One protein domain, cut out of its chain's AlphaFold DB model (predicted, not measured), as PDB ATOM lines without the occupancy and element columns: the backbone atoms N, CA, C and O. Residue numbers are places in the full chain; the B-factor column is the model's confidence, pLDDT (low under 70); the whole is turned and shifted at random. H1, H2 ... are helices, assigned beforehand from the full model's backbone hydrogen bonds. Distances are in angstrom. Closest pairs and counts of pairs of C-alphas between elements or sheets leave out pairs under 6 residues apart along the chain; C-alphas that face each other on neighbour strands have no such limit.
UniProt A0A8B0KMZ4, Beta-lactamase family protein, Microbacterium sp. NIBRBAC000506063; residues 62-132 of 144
ATOM      1  N   ASP A  62      87.376  99.679 153.069       94.69
ATOM      2  CA  ASP A  62      87.956  98.675 152.188       94.69
ATOM      3  C   ASP A  62      88.780  99.304 151.051       94.69
ATOM      4  O   ASP A  62      89.486  98.590 150.337       94.69
ATOM      5  N   ALA A  63      88.793 100.638 150.947       93.00
ATOM      6  CA  ALA A  63      89.741 101.352 150.103       93.00
ATOM      7  C   ALA A  63      91.174 101.272 150.676       93.00
ATOM      8  O   ALA A  63      91.368 101.276 151.904       93.00
ATOM      9  N   PRO A  64      92.205 101.217 149.811       92.88
ATOM     10  CA  PRO A  64      93.597 101.320 150.229       92.88
ATOM     11  C   PRO A  64      93.861 102.586 151.054       92.88
ATOM     12  O   PRO A  64      93.499 103.692 150.664       92.88
ATOM     13  N   VAL A  65      94.561 102.456 152.183       92.56
ATOM     14  CA  VAL A  65      94.814 103.584 153.098       92.56
ATOM     15  C   VAL A  65      95.646 104.699 152.452       92.56
ATOM     16  O   VAL A  65      95.509 105.866 152.808       92.56
ATOM     17  N   VAL A  66      96.467 104.360 151.457       91.75
ATOM     18  CA  VAL A  66      97.247 105.327 150.668       91.75
ATOM     19  C   VAL A  66      96.367 106.261 149.827       91.75
ATOM     20  O   VAL A  66      96.812 107.341 149.456       91.75
ATOM     21  N   GLU A  67      95.115 105.889 149.543       91.69
ATOM     22  CA  GLU A  67      94.143 106.775 148.884       91.69
ATOM     23  C   GLU A  67      93.537 107.780 149.873       91.69
ATOM     24  O   GLU A  67      93.200 108.901 149.499       91.69
ATOM     25  N   VAL A  68      93.446 107.395 151.150       90.56
ATOM     26  CA  VAL A  68      92.935 108.235 152.246       90.56
ATOM     27  C   VAL A  68      93.998 109.228 152.716       90.56
ATOM     28  O   VAL A  68      93.689 110.378 153.021       90.56
ATOM     29  N   VAL A  69      95.260 108.793 152.765       89.75
ATOM     30  CA  VAL A  69      96.415 109.610 153.161       89.75
ATOM     31  C   VAL A  69      97.448 109.586 152.029       89.75
ATOM     32  O   VAL A  69      98.363 108.768 152.060       89.75
ATOM     33  N   PRO A  70      97.353 110.484 151.029       86.31
ATOM     34  CA  PRO A  70      98.220 110.444 149.847       86.31
ATOM     35  C   PRO A  70      99.715 110.640 150.130       86.31
ATOM     36  O   PRO A  70     100.551 110.249 149.321       86.31
ATOM     37  N   SER A  71     100.063 111.256 151.264       87.94
ATOM     38  CA  SER A  71     101.450 111.427 151.714       87.94
ATOM     39  C   SER A  71     102.026 110.189 152.406       87.94
ATOM     40  O   SER A  71     103.193 110.197 152.786       87.94
ATOM     41  N   LEU A  72     101.214 109.151 152.635       88.75
ATOM     42  CA  LEU A  72     101.659 107.914 153.259       88.75
ATOM     43  C   LEU A  72     102.397 107.060 152.227       88.75
ATOM     44  O   LEU A  72     101.796 106.445 151.344       88.75
ATOM     45  N   GLU A  73     103.713 106.986 152.375       87.19
ATOM     46  CA  GLU A  73     104.549 106.086 151.593       87.19
ATOM     47  C   GLU A  73     104.710 104.760 152.338       87.19
ATOM     48  O   GLU A  73     105.160 104.725 153.479       87.19
ATOM     49  N   LEU A  74     104.347 103.654 151.687       83.25
ATOM     50  CA  LEU A  74     104.556 102.296 152.190       83.25
ATOM     51  C   LEU A  74     105.296 101.462 151.141       83.25
ATOM     52  O   LEU A  74     105.311 101.788 149.946       83.25
ATOM     53  N   SER A  75     105.872 100.339 151.573       79.56
ATOM     54  CA  SER A  75     106.441  99.347 150.658       79.56
ATOM     55  C   SER A  75     105.397  98.883 149.627       79.56
ATOM     56  O   SER A  75     104.185  98.940 149.850       79.56
ATOM     57  N   SER A  76     105.847  98.415 148.459       74.50
ATOM     58  CA  SER A  76     104.946  97.979 147.378       74.50
ATOM     59  C   SER A  76     103.969  96.880 147.810       74.50
ATOM     60  O   SER A  76     102.822  96.893 147.372       74.50
ATOM     61  N   SER A  77     104.391  95.983 148.704       71.50
ATOM     62  CA  SER A  77     103.566  94.910 149.274       71.50
ATOM     63  C   SER A  77     102.521  95.396 150.289       71.50
ATOM     64  O   SER A  77     101.560  94.681 150.569       71.50
ATOM     65  N   ALA A  78     102.665  96.616 150.814       77.56
ATOM     66  CA  ALA A  78     101.759  97.212 151.794       77.56
ATOM     67  C   ALA A  78     100.757  98.204 151.177       77.56
ATOM     68  O   ALA A  78      99.874  98.698 151.872       77.56
ATOM     69  N   ARG A  79     100.821  98.467 149.863       80.75
ATOM     70  CA  ARG A  79      99.889  99.397 149.193       80.75
ATOM     71  C   ARG A  79      98.435  98.929 149.201       80.75
ATOM     72  O   ARG A  79      97.551  99.761 149.089       80.75
ATOM     73  N   ALA A  80      98.192  97.626 149.344       86.88
ATOM     74  CA  ALA A  80      96.849  97.054 149.455       86.88
ATOM     75  C   ALA A  80      96.289  97.082 150.892       86.88
ATOM     76  O   ALA A  80      95.196  96.578 151.144       86.88
ATOM     77  N   VAL A  81      97.034  97.624 151.866       90.12
ATOM     78  CA  VAL A  81      96.542  97.773 153.240       90.12
ATOM     79  C   VAL A  81      95.369  98.750 153.248       90.12
ATOM     80  O   VAL A  81      95.488  99.864 152.752       90.12
ATOM     81  N   THR A  82      94.248  98.343 153.835       93.69
ATOM     82  CA  THR A  82      93.041  99.164 153.962       93.69
ATOM     83  C   THR A  82      92.901  99.708 155.379       93.69
ATOM     84  O   THR A  82      93.545  99.225 156.318       93.69
ATOM     85  N   THR A  83      92.007 100.678 155.575       95.25
ATOM     86  CA  THR A  83      91.693 101.187 156.919       95.25
ATOM     87  C   THR A  83      91.163 100.075 157.833       95.25
ATOM     88  O   THR A  83      91.542 100.001 159.005       95.25
ATOM     89  N   ARG A  84      90.365  99.134 157.303       95.50
ATOM     90  CA  ARG A  84      89.897  97.953 158.049       95.50
ATOM     91  C   ARG A  84      91.052  97.102 158.577       95.50
ATOM     92  O   ARG A  84      90.987  96.621 159.711       95.50
ATOM     93  N   HIS A  85      92.109  96.914 157.789       93.50
ATOM     94  CA  HIS A  85      93.290  96.166 158.230       93.50
ATOM     95  C   HIS A  85      93.982  96.834 159.417       93.50
ATOM     96  O   HIS A  85      94.385  96.148 160.355       93.50
ATOM     97  N   LEU A  86      94.077  98.165 159.405       92.81
ATOM     98  CA  LEU A  86      94.676  98.931 160.498       92.81
ATOM     99  C   LEU A  86      93.845  98.836 161.783       92.81
ATOM    100  O   LEU A  86      94.392  98.509 162.834       92.81
ATOM    101  N   LEU A  87      92.526  99.042 161.701       95.25
ATOM    102  CA  LEU A  87      91.634  98.989 162.868       95.25
ATOM    103  C   LEU A  87      91.577  97.603 163.527       95.25
ATOM    104  O   LEU A  87      91.352  97.495 164.728       95.25
ATOM    105  N   SER A  88      91.760  96.547 162.733       94.56
ATOM    106  CA  SER A  88      91.682  95.152 163.182       94.56
ATOM    107  C   SER A  88      93.036  94.517 163.508       94.56
ATOM    108  O   SER A  88      93.071  93.338 163.850       94.56
ATOM    109  N   HIS A  89      94.141  95.262 163.403       92.19
ATOM    110  CA  HIS A  89      95.503  94.742 163.574       92.19
ATOM    111  C   HIS A  89      95.859  93.579 162.622       92.19
ATOM    112  O   HIS A  89      96.551  92.636 162.999       92.19
ATOM    113  N   THR A  90      95.411  93.647 161.364       90.75
ATOM    114  CA  THR A  90      95.648  92.605 160.341       90.75
ATOM    115  C   THR A  90      96.423  93.092 159.113       90.75
ATOM    116  O   THR A  90      96.523  92.373 158.121       90.75
ATOM    117  N   SER A  91      97.000  94.298 159.157       89.19
ATOM    118  CA  SER A  91      97.766  94.876 158.038       89.19
ATOM    119  C   SER A  91      99.113  94.202 157.781       89.19
ATOM    120  O   SER A  91      99.653  94.321 156.683       89.19
ATOM    121  N   GLY A  92      99.669  93.536 158.796       87.88
ATOM    122  CA  GLY A  92     101.021  92.986 158.752       87.88
ATOM    123  C   GLY A  92     102.128  94.034 158.816       87.88
ATOM    124  O   GLY A  92     103.288  93.675 158.656       87.88
ATOM    125  N   LEU A  93     101.799  95.306 159.068       87.38
ATOM    126  CA  LEU A  93     102.786  96.349 159.352       87.38
ATOM    127  C   LEU A  93     103.367  96.172 160.759       87.38
ATOM    128  O   LEU A  93     102.663  95.760 161.684       87.38
ATOM    129  N   GLU A  94     104.643  96.508 160.924       84.06
ATOM    130  CA  GLU A  94     105.288  96.615 162.231       84.06
ATOM    131  C   GLU A  94     104.600  97.702 163.077       84.06
ATOM    132  O   GLU A  94     104.508  98.860 162.675       84.06
ATOM    133  N   GLY A  95     104.039  97.299 164.222       73.94
ATOM    134  CA  GLY A  95     103.184  98.154 165.056       73.94
ATOM    135  C   GLY A  95     103.902  98.891 166.189       73.94
ATOM    136  O   GLY A  95     103.309  99.785 166.789       73.94
ATOM    137  N   ASP A  96     105.158  98.538 166.465       78.94
ATOM    138  CA  ASP A  96     105.936  99.017 167.616       78.94
ATOM    139  C   ASP A  96     106.950 100.103 167.212       78.94
ATOM    140  O   ASP A  96     108.114 100.104 167.615       78.94
ATOM    141  N   ILE A  97     106.495 101.060 166.401       79.69
ATOM    142  CA  ILE A  97     107.286 102.229 166.004       79.69
ATOM    143  C   ILE A  97     106.999 103.357 167.003       79.69
ATOM    144  O   ILE A  97     106.049 104.121 166.856       79.69
ATOM    145  N   PHE A  98     107.817 103.451 168.053       79.00
ATOM    146  CA  PHE A  98     107.655 104.430 169.143       79.00
ATOM    147  C   PHE A  98     108.491 105.703 168.955       79.00
ATOM    148  O   PHE A  98     108.977 106.287 169.924       79.00
ATOM    149  N   THR A  99     108.691 106.127 167.708       83.12
ATOM    150  CA  THR A  99     109.466 107.330 167.396       83.12
ATOM    151  C   THR A  99     108.784 108.567 167.974       83.12
ATOM    152  O   THR A  99     107.659 108.898 167.601       83.12
ATOM    153  N   ASP A 100     109.472 109.271 168.873       86.00
ATOM    154  CA  ASP A 100     109.015 110.566 169.375       86.00
ATOM    155  C   ASP A 100     109.222 111.634 168.293       86.00
ATOM    156  O   ASP A 100     110.342 112.079 168.032       86.00
ATOM    157  N   THR A 101     108.131 112.039 167.644       88.25
ATOM    158  CA  THR A 101     108.132 113.101 166.629       88.25
ATOM    159  C   THR A 101     107.911 114.495 167.220       88.25
ATOM    160  O   THR A 101     107.780 115.470 166.478       88.25
ATOM    161  N   GLY A 102     107.933 114.616 168.549       89.38
ATOM    162  CA  GLY A 102     107.798 115.867 169.275       89.38
ATOM    163  C   GLY A 102     106.345 116.294 169.491       89.38
ATOM    164  O   GLY A 102     105.414 115.492 169.547       89.38
ATOM    165  N   ARG A 103     106.152 117.604 169.669       88.00
ATOM    166  CA  ARG A 103     104.848 118.240 169.903       88.00
ATOM    167  C   ARG A 103     104.625 119.350 168.885       88.00
ATOM    168  O   ARG A 103     105.587 119.983 168.471       88.00
ATOM    169  N   GLY A 104     103.360 119.644 168.600       91.62
ATOM    170  CA  GLY A 104     102.958 120.684 167.654       91.62
ATOM    171  C   GLY A 104     102.145 120.107 166.501       91.62
ATOM    172  O   GLY A 104     101.899 118.904 166.454       91.62
ATOM    173  N   ASP A 105     101.725 120.977 165.589       91.31
ATOM    174  CA  ASP A 105     100.802 120.618 164.507       91.31
ATOM    175  C   ASP A 105     101.443 119.694 163.450       91.31
ATOM    176  O   ASP A 105     100.739 119.006 162.713       91.31
ATOM    177  N   ASP A 106     102.775 119.635 163.384       91.00
ATOM    178  CA  ASP A 106     103.540 118.845 162.413       91.00
ATOM    179  C   ASP A 106     103.917 117.435 162.906       91.00
ATOM    180  O   ASP A 106     104.398 116.622 162.113       91.00
ATOM    181  N   CYS A 107     103.687 117.098 164.182       91.06
ATOM    182  CA  CYS A 107     104.178 115.839 164.760       91.06
ATOM    183  C   CYS A 107     103.589 114.590 164.076       91.06
ATOM    184  O   CYS A 107     104.293 113.593 163.887       91.06
ATOM    185  N   VAL A 108     102.326 114.653 163.642       88.69
ATOM    186  CA  VAL A 108     101.660 113.565 162.908       88.69
ATOM    187  C   VAL A 108     102.233 113.424 161.501       88.69
ATOM    188  O   VAL A 108     102.492 112.308 161.063       88.69
ATOM    189  N   ALA A 109     102.474 114.538 160.803       89.94
ATOM    190  CA  ALA A 109     103.044 114.514 159.457       89.94
ATOM    191  C   ALA A 109     104.448 113.892 159.462       89.94
ATOM    192  O   ALA A 109     104.747 113.032 158.637       89.94
ATOM    193  N   ARG A 110     105.269 114.250 160.456       89.56
ATOM    194  CA  ARG A 110     106.592 113.648 160.667       89.56
ATOM    195  C   ARG A 110     106.502 112.157 160.970       89.56
ATOM    196  O   ARG A 110     107.304 111.388 160.462       89.56
ATOM    197  N   TYR A 111     105.511 111.732 161.755       89.56
ATOM    198  CA  TYR A 111     105.308 110.306 162.028       89.56
ATOM    199  C   TYR A 111     104.937 109.536 160.756       89.56
ATOM    200  O   TYR A 111     105.479 108.465 160.508       89.56
ATOM    201  N   VAL A 112     104.064 110.100 159.916       89.31
ATOM    202  CA  VAL A 112     103.700 109.511 158.617       89.31
ATOM    203  C   VAL A 112     104.913 109.387 157.691       89.31
ATOM    204  O   VAL A 112     105.045 108.367 157.020       89.31
ATOM    205  N   GLU A 113     105.818 110.368 157.677       88.25
ATOM    206  CA  GLU A 113     107.056 110.302 156.888       88.25
ATOM    207  C   GLU A 113     107.972 109.151 157.339       88.25
ATOM    208  O   GLU A 113     108.527 108.434 156.505       88.25
ATOM    209  N   GLU A 114     108.084 108.910 158.648       86.19
ATOM    210  CA  GLU A 114     108.887 107.807 159.195       86.19
ATOM    211  C   GLU A 114     108.326 106.422 158.823       86.19
ATOM    212  O   GLU A 114     109.095 105.471 158.632       86.19
ATOM    213  N   LEU A 115     107.004 106.298 158.630       86.62
ATOM    214  CA  LEU A 115     106.360 105.032 158.251       86.62
ATOM    215  C   LEU A 115     106.818 104.484 156.893       86.62
ATOM    216  O   LEU A 115     106.653 103.289 156.652       86.62
ATOM    217  N   ARG A 116     107.483 105.283 156.048       84.88
ATOM    218  CA  ARG A 116     108.133 104.783 154.820       84.88
ATOM    219  C   ARG A 116     109.154 103.674 155.088       84.88
ATOM    220  O   ARG A 116     109.457 102.878 154.202       84.88
ATOM    221  N   SER A 117     109.717 103.663 156.297       81.19
ATOM    222  CA  SER A 117     110.704 102.687 156.755       81.19
ATOM    223  C   SER A 117     110.085 101.514 157.517       81.19
ATOM    224  O   SER A 117     110.806 100.589 157.885       81.19
ATOM    225  N   ALA A 118     108.764 101.530 157.738       81.50
ATOM    226  CA  ALA A 118     108.073 100.486 158.478       81.50
ATOM    227  C   ALA A 118     108.183  99.142 157.750       81.50
ATOM    228  O   ALA A 118     107.825  99.007 156.574       81.50
ATOM    229  N   SER A 119     108.648  98.126 158.473       81.38
ATOM    230  CA  SER A 119     108.717  96.768 157.950       81.38
ATOM    231  C   SER A 119     107.311  96.188 157.812       81.38
ATOM    232  O   SER A 119     106.440  96.395 158.661       81.38
ATOM    233  N   GLN A 120     107.093  95.388 156.770       81.38
ATOM    234  CA  GLN A 120     105.916  94.533 156.679       81.38
ATOM    235  C   GLN A 120     106.313  93.117 157.104       81.38
ATOM    236  O   GLN A 120     107.098  92.454 156.430       81.38
ATOM    237  N   MET A 121     105.785  92.668 158.240       81.94
ATOM    238  CA  MET A 121     106.045  91.345 158.809       81.94
ATOM    239  C   MET A 121     105.395  90.228 157.987       81.94
ATOM    240  O   MET A 121     105.954  89.141 157.870       81.94
ATOM    241  N   PHE A 122     104.215  90.485 157.418       78.94
ATOM    242  CA  PHE A 122     103.527  89.553 156.529       78.94
ATOM    243  C   PHE A 122     102.631  90.284 155.529       78.94
ATOM    244  O   PHE A 122     102.099  91.359 155.809       78.94
ATOM    245  N   THR A 123     102.429  89.669 154.368       73.25
ATOM    246  CA  THR A 123     101.506  90.174 153.349       73.25
ATOM    247  C   THR A 123     100.133  89.544 153.552       73.25
ATOM    248  O   THR A 123     100.019  88.337 153.782       73.25
ATOM    249  N   ARG A 124      99.073  90.357 153.471       65.31
ATOM    250  CA  ARG A 124      97.698  89.859 153.399       65.31
ATOM    251  C   ARG A 124      97.294  89.756 151.932       65.31
ATOM    252  O   ARG A 124      97.424  90.730 151.196       65.31
ATOM    253  N   GLU A 125      96.823  88.585 151.528       59.53
ATOM    254  CA  GLU A 125      96.273  88.378 150.194       59.53
ATOM    255  C   GLU A 125      94.907  89.078 150.064       59.53
ATOM    256  O   GLU A 125      94.204  89.251 151.070       59.53
ATOM    257  N   PRO A 126      94.488  89.468 148.845       53.03
ATOM    258  CA  PRO A 126      93.226  90.180 148.614       53.03
ATOM    259  C   PRO A 126      91.972  89.435 149.106       53.03
ATOM    260  O   PRO A 126      90.950  90.059 149.372       53.03
ATOM    261  N   ASP A 127      92.041  88.107 149.243       60.91
ATOM    262  CA  ASP A 127      90.960  87.246 149.747       60.91
ATOM    263  C   ASP A 127      90.900  87.161 151.287       60.91
ATOM    264  O   ASP A 127      90.084  86.434 151.859       60.91
ATOM    265  N   GLY A 128      91.772  87.905 151.971       54.91
ATOM    266  CA  GLY A 128      91.825  88.005 153.418       54.91
ATOM    267  C   GLY A 128      92.703  86.962 154.110       54.91
ATOM    268  O   GLY A 128      92.792  87.015 155.344       54.91
ATOM    269  N   ARG A 129      93.360  86.060 153.368       58.03
ATOM    270  CA  ARG A 129      94.317  85.084 153.911       58.03
ATOM    271  C   ARG A 129      95.676  85.728 154.180       58.03
ATOM    272  O   ARG A 129      96.122  86.619 153.463       58.03
ATOM    273  N   THR A 130      96.361  85.254 155.213       57.56
ATOM    274  CA  THR A 130      97.763  85.609 155.453       57.56
ATOM    275  C   THR A 130      98.644  84.793 154.515       57.56
ATOM    276  O   THR A 130      98.607  83.562 154.567       57.56
ATOM    277  N   ALA A 131      99.451  85.450 153.680       56.81
ATOM    278  CA  ALA A 131     100.502  84.762 152.945       56.81
ATOM    279  C   ALA A 131     101.586  84.339 153.945       56.81
ATOM    280  O   ALA A 131     102.276  85.180 154.524       56.81
ATOM    281  N   ILE A 132     101.720  83.033 154.184       52.69
ATOM    282  CA  ILE A 132     102.818  82.498 154.989       52.69
ATOM    283  C   ILE A 132     104.071  82.471 154.103       52.69
ATOM    284  O   ILE A 132     104.038  81.852 153.033       52.69
TER     285      ILE A 132
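What this domain is: This is residues 62 to 132 of the 144 residues of the protein "Beta-lactamase family protein" of Microbacterium sp. NIBRBAC000506063 (UniProt A0A8B0KMZ4). This domain has little regular structure: mostly loops, elongated, with two short helices, H1 and H2, near each other and a longer one, H3, apart from both. Residues 103 to 108 stick out at one end; at the other, residues 123 to 124 pair antiparallel with residues 130 to 131. The printed part has 71 residues with three named helices, H1, H2, H3 in chain order, and no named strand; it is all helix, though named elements hold only 20 residues. It is compact, with a radius of gyration of the C-alphas of 12.6 A, and spans 40 by 22 by 21 A.

Where its parts are: H1 is residues 65 to 68, from C-alpha 65 at (94.814, 103.584, 153.098). H2 is residues 83 to 87. H3, residues 107 to 117, is 16.7 A long and ends at C-alpha 117 at (110.704, 102.687, 156.755).

How they stand to each other: H1 and H2 are close but not clearly touching; their closest C-alphas, of Val 65 and Thr 83, are 5.5 A apart. H3 is apart from both. Every O i to N i+4 pair is within hydrogen-bond range in H2, and 5 of 7 in H3; H1 is too short for one.

The domain as a whole: The C-alphas farthest apart, of Gly 104 and Ile 132, are 40.2 A apart. The printed part has no cut, and both links are long. Residues 124 to 132 have pLDDT under 70.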